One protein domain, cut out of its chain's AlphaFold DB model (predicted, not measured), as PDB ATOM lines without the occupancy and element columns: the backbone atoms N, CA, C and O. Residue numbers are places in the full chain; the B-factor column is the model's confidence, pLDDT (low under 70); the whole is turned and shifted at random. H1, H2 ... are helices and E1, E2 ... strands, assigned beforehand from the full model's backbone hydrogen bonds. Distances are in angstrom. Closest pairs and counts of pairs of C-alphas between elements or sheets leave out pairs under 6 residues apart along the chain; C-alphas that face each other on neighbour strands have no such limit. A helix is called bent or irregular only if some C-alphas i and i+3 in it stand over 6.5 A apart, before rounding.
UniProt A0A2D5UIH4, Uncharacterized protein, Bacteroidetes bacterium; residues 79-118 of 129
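This is residues 79 to 118 of the 129 residues of an uncharacterized protein of Bacteroidetes bacterium (UniProt A0A2D5UIH4). A small two-strand hairpin, E1 and E2, makes one end of a loose, open shape; the short helix H1 and the link after it make a wide loop on one side of the hairpin, and the stretch after E2 runs away from it to the little helix H2. Residues 113 to 118, of which 114 to 117 belong to H2, stick out at the far end. The printed part has 40 residues, with two named helices and two named strands in the order H1, E1, E2, H2; the sheet, E1 - E2, is antiparallel. The class is mixed, helices and strands, with under half of the residues in named elements. The whole is loose, with a radius of gyration of the C-alphas of 12.0 A, and flat, spanning 35 by 26 by 9 A.

Find C-alpha 79 at (-30.529, 2.983, 13.368); from there H1 runs 12.8 A to residue 85. E1, residues 95 to 98, is 9.4 A long, and E2, residues 102 to 105, is 10.3 A. H2, residues 114 to 117, ends at C-alpha 117, (-27.521, 15.018, 43.795), after 5.3 A.

H1 is irregular: C-alphas 79 and 82 are 7.5 A apart. Its closest C-alphas to E2 are those of Leu 80 and Trp 103, 7.9 A. E1 and E2 form a hairpin at 142 degrees; look for N 96 and O 104 at 3.0 A, and N 104 and O 96 at 2.9 A, both within hydrogen-bond range. H2 is apart from H1 and E1. In H1, 0 of 3 O i to N i+4 pairs are within range, against 3 of 4 O i to N i+3 pairs; H2 is too short for an i+4 pair.

The C-alphas farthest apart, those of Asp 79 and Gly 118, are 35.3 A from each other. The printed part has no cut and no long link. Look at residue 79 and residues 107 to 111 for pLDDT under 70.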
ATOM      1  N   ASP A  79     -30.424   1.528  13.198       69.88
ATOM      2  CA  ASP A  79     -30.529   2.983  13.368       69.88
ATOM      3  C   ASP A  79     -29.602   3.559  14.456       69.88
ATOM      4  O   ASP A  79     -29.328   4.758  14.476       69.88
ATOM      5  N   LEU A  80     -29.045   2.714  15.326       75.06
ATOM      6  CA  LEU A  80     -28.123   3.093  16.402       75.06
ATOM      7  C   LEU A  80     -26.653   2.782  16.084       75.06
ATOM      8  O   LEU A  80     -25.779   2.944  16.938       75.06
ATOM      9  N   ARG A  81     -26.329   2.394  14.841       75.38
ATOM     10  CA  ARG A  81     -24.940   2.134  14.413       75.38
ATOM     11  C   ARG A  81     -23.996   3.311  14.648       75.38
ATOM     12  O   ARG A  81     -22.800   3.085  14.821       75.38
ATOM     13  N   PHE A  82     -24.503   4.545  14.690       75.56
ATOM     14  CA  PHE A  82     -23.681   5.726  14.960       75.56
ATOM     15  C   PHE A  82     -22.948   5.649  16.311       75.56
ATOM     16  O   PHE A  82     -21.845   6.175  16.417       75.56
ATOM     17  N   ILE A  83     -23.499   4.935  17.304       78.50
ATOM     18  CA  ILE A  83     -22.876   4.733  18.624       78.50
ATOM     19  C   ILE A  83     -21.498   4.077  18.487       78.50
ATOM     20  O   ILE A  83     -20.580   4.406  19.230       78.50
ATOM     21  N   SER A  84     -21.325   3.173  17.516       77.12
ATOM     22  CA  SER A  84     -20.048   2.477  17.304       77.12
ATOM     23  C   SER A  84     -18.903   3.397  16.859       77.12
ATOM     24  O   SER A  84     -17.743   3.014  16.974       77.12
ATOM     25  N   PHE A  85     -19.214   4.608  16.381       81.62
ATOM     26  CA  PHE A  85     -18.230   5.620  15.991       81.62
ATOM     27  C   PHE A  85     -17.944   6.644  17.101       81.62
ATOM     28  O   PHE A  85     -17.123   7.539  16.904       81.62
ATOM     29  N   GLU A  86     -18.606   6.540  18.255       81.56
ATOM     30  CA  GLU A  86     -18.416   7.475  19.361       81.56
ATOM     31  C   GLU A  86     -17.126   7.177  20.136       81.56
ATOM     32  O   GLU A  86     -16.873   6.022  20.493       81.56
ATOM     33  N   PRO A  87     -16.312   8.202  20.452       83.25
ATOM     34  CA  PRO A  87     -15.104   7.998  21.233       83.25
ATOM     35  C   PRO A  87     -15.430   7.562  22.666       83.25
ATOM     36  O   PRO A  87     -16.437   7.981  23.240       83.25
ATOM     37  N   GLU A  88     -14.521   6.805  23.289       81.75
ATOM     38  CA  GLU A  88     -14.639   6.334  24.682       81.75
ATOM     39  C   GLU A  88     -14.908   7.468  25.687       81.75
ATOM     40  O   GLU A  88     -15.582   7.266  26.693       81.75
ATOM     41  N   SER A  89     -14.464   8.693  25.384       81.19
ATOM     42  CA  SER A  89     -14.701   9.879  26.214       81.19
ATOM     43  C   SER A  89     -16.174  10.273  26.368       81.19
ATOM     44  O   SER A  89     -16.490  11.043  27.269       81.19
ATOM     45  N   PHE A  90     -17.065   9.799  25.491       74.50
ATOM     46  CA  PHE A  90     -18.506  10.077  25.549       74.50
ATOM     47  C   PHE A  90     -19.306   9.010  26.305       74.50
ATOM     48  O   PHE A  90     -20.527   9.118  26.403       74.50
ATOM     49  N   TRP A  91     -18.645   7.987  26.850       74.06
ATOM     50  CA  TRP A  91     -19.309   6.925  27.598       74.06
ATOM     51  C   TRP A  91     -19.492   7.296  29.082       74.06
ATOM     52  O   TRP A  91     -18.592   7.895  29.674       74.06
ATOM     53  N   PRO A  92     -20.613   6.897  29.720       75.50
ATOM     54  CA  PRO A  92     -21.763   6.189  29.144       75.50
ATOM     55  C   PRO A  92     -22.686   7.105  28.314       75.50
ATOM     56  O   PRO A  92     -22.969   8.236  28.705       75.50
ATOM     57  N   ILE A  93     -23.193   6.591  27.186       76.50
ATOM     58  CA  ILE A  93     -24.127   7.305  26.301       76.50
ATOM     59  C   ILE A  93     -25.562   6.946  26.703       76.50
ATOM     60  O   ILE A  93     -25.947   5.780  26.648       76.50
ATOM     61  N   TYR A  94     -26.361   7.948  27.067       77.75
ATOM     62  CA  TYR A  94     -27.779   7.774  27.381       77.75
ATOM     63  C   TYR A  94     -28.630   8.115  26.162       77.75
ATOM     64  O   TYR A  94     -28.516   9.209  25.604       77.75
ATOM     65  N   ILE A  95     -29.472   7.176  25.743       79.50
ATOM     66  CA  ILE A  95     -30.356   7.313  24.585       79.50
ATOM     67  C   ILE A  95     -31.772   7.024  25.047       79.50
ATOM     68  O   ILE A  95     -31.986   6.104  25.835       79.50
ATOM     69  N   ASP A  96     -32.710   7.813  24.546       76.38
ATOM     70  CA  ASP A  96     -34.135   7.595  24.737       76.38
ATOM     71  C   ASP A  96     -34.825   7.496  23.372       76.38
ATOM     72  O   ASP A  96     -34.402   8.140  22.403       76.38
ATOM     73  N   ASP A  97     -35.860   6.664  23.294       80.75
ATOM     74  CA  ASP A  97     -36.720   6.583  22.116       80.75
ATOM     75  C   ASP A  97     -37.833   7.616  22.264       80.75
ATOM     76  O   ASP A  97     -38.756   7.471  23.072       80.75
ATOM     77  N   ILE A  98     -37.756   8.683  21.473       79.94
ATOM     78  CA  ILE A  98     -38.848   9.638  21.405       79.94
ATOM     79  C   ILE A  98     -39.847   9.066  20.413       79.94
ATOM     80  O   ILE A  98     -39.678   9.207  19.202       79.94
ATOM     81  N   MET A  99     -40.894   8.433  20.949       77.19
ATOM     82  CA  MET A  99     -41.967   7.800  20.182       77.19
ATOM     83  C   MET A  99     -42.297   8.569  18.891       77.19
ATOM     84  O   MET A  99     -42.727   9.724  18.935       77.19
ATOM     85  N   PHE A 100     -42.126   7.903  17.745       77.38
ATOM     86  CA  PHE A 100     -42.365   8.407  16.377       77.38
ATOM     87  C   PHE A 100     -41.411   9.497  15.848       77.38
ATOM     88  O   PHE A 100     -41.497   9.844  14.672       77.38
ATOM     89  N   LEU A 101     -40.501  10.020  16.668       77.50
ATOM     90  CA  LEU A 101     -39.461  10.993  16.299       77.50
ATOM     91  C   LEU A 101     -38.066  10.356  16.200       77.50
ATOM     92  O   LEU A 101     -37.155  10.970  15.642       77.50
ATOM     93  N   GLY A 102     -37.921   9.124  16.690       78.69
ATOM     94  CA  GLY A 102     -36.684   8.358  16.666       78.69
ATOM     95  C   GLY A 102     -35.827   8.590  17.906       78.69
ATOM     96  O   GLY A 102     -36.279   9.089  18.937       78.69
ATOM     97  N   TRP A 103     -34.558   8.212  17.800       78.00
ATOM     98  CA  TRP A 103     -33.630   8.204  18.924       78.00
ATOM     99  C   TRP A 103     -33.105   9.602  19.247       78.00
ATOM    100  O   TRP A 103     -32.579  10.299  18.376       78.00
ATOM    101  N   ALA A 104     -33.161   9.985  20.520       75.00
ATOM    102  CA  ALA A 104     -32.529  11.195  21.022       75.00
ATOM    103  C   ALA A 104     -31.444  10.863  22.043       75.00
ATOM    104  O   ALA A 104     -31.564   9.926  22.833       75.00
ATOM    105  N   ARG A 105     -30.375  11.665  22.056       76.00
ATOM    106  CA  ARG A 105     -29.388  11.600  23.138       76.00
ATOM    107  C   ARG A 105     -29.894  12.374  24.341       76.00
ATOM    108  O   ARG A 105     -30.266  13.541  24.218       76.00
ATOM    109  N   GLY A 106     -29.843  11.738  25.504       70.56
ATOM    110  CA  GLY A 106     -30.048  12.412  26.775       70.56
ATOM    111  C   GLY A 106     -28.956  13.458  26.999       70.56
ATOM    112  O   GLY A 106     -27.773  13.188  26.778       70.56
ATOM    113  N   ALA A 107     -29.345  14.663  27.422       65.25
ATOM    114  CA  ALA A 107     -28.393  15.707  27.780       65.25
ATOM    115  C   ALA A 107     -27.490  15.216  28.927       65.25
ATOM    116  O   ALA A 107     -27.991  14.628  29.894       65.25
ATOM    117  N   PRO A 108     -26.167  15.424  28.835       64.69
ATOM    118  CA  PRO A 108     -25.245  14.806  29.759       64.69
ATOM    119  C   PRO A 108     -25.288  15.568  31.084       64.69
ATOM    120  O   PRO A 108     -25.362  16.798  31.126       64.69
ATOM    121  N   ASN A 109     -25.184  14.802  32.164       63.12
ATOM    122  CA  ASN A 109     -24.890  15.225  33.532       63.12
ATOM    123  C   ASN A 109     -26.120  15.299  34.450       63.12
ATOM    124  O   ASN A 109     -26.191  14.487  35.358       63.12
ATOM    125  N   SER A 110     -27.119  16.165  34.247       66.44
ATOM    126  CA  SER A 110     -28.139  16.389  35.301       66.44
ATOM    127  C   SER A 110     -29.044  15.189  35.607       66.44
ATOM    128  O   SER A 110     -29.348  14.942  36.767       66.44
ATOM    129  N   CYS A 111     -29.482  14.437  34.592       68.50
ATOM    130  CA  CYS A 111     -30.444  13.347  34.804       68.50
ATOM    131  C   CYS A 111     -29.795  12.019  35.214       68.50
ATOM    132  O   CYS A 111     -30.457  11.175  35.810       68.50
ATOM    133  N   PHE A 112     -28.521  11.821  34.872       75.31
ATOM    134  CA  PHE A 112     -27.863  10.518  34.987       75.31
ATOM    135  C   PHE A 112     -26.641  10.521  35.906       75.31
ATOM    136  O   PHE A 112     -26.206   9.459  36.350       75.31
ATOM    137  N   ASP A 113     -26.074  11.690  36.211       78.56
ATOM    138  CA  ASP A 113     -24.978  11.796  37.163       78.56
ATOM    139  C   ASP A 113     -25.528  12.019  38.572       78.56
ATOM    140  O   ASP A 113     -25.675  13.148  39.044       78.56
ATOM    141  N   CYS A 114     -25.793  10.920  39.282       80.25
ATOM    142  CA  CYS A 114     -26.253  10.976  40.669       80.25
ATOM    143  C   CYS A 114     -25.281  11.724  41.599       80.25
ATOM    144  O   CYS A 114     -25.686  12.103  42.696       80.25
ATOM    145  N   ARG A 115     -24.019  11.970  41.202       83.69
ATOM    146  CA  ARG A 115     -23.070  12.773  41.994       83.69
ATOM    147  C   ARG A 115     -23.511  14.229  42.119       83.69
ATOM    148  O   ARG A 115     -23.180  14.867  43.115       83.69
ATOM    149  N   LEU A 116     -24.279  14.741  41.157       83.50
ATOM    150  CA  LEU A 116     -24.848  16.091  41.218       83.50
ATOM    151  C   LEU A 116     -25.903  16.229  42.326       83.50
ATOM    152  O   LEU A 116     -26.074  17.316  42.866       83.50
ATOM    153  N   GLU A 117     -26.525  15.117  42.720       84.19
ATOM    154  CA  GLU A 117     -27.521  15.018  43.795       84.19
ATOM    155  C   GLU A 117     -26.930  14.398  45.082       84.19
ATOM    156  O   GLU A 117     -27.645  13.875  45.936       84.19
ATOM    157  N   GLY A 118     -25.597  14.418  45.232       85.25
ATOM    158  CA  GLY A 118     -24.902  13.930  46.432       85.25
ATOM    159  C   GLY A 118     -24.541  12.438  46.432       85.25
ATOM    160  O   GLY A 118     -24.146  11.900  47.469       85.25
TER     161      GLY A 118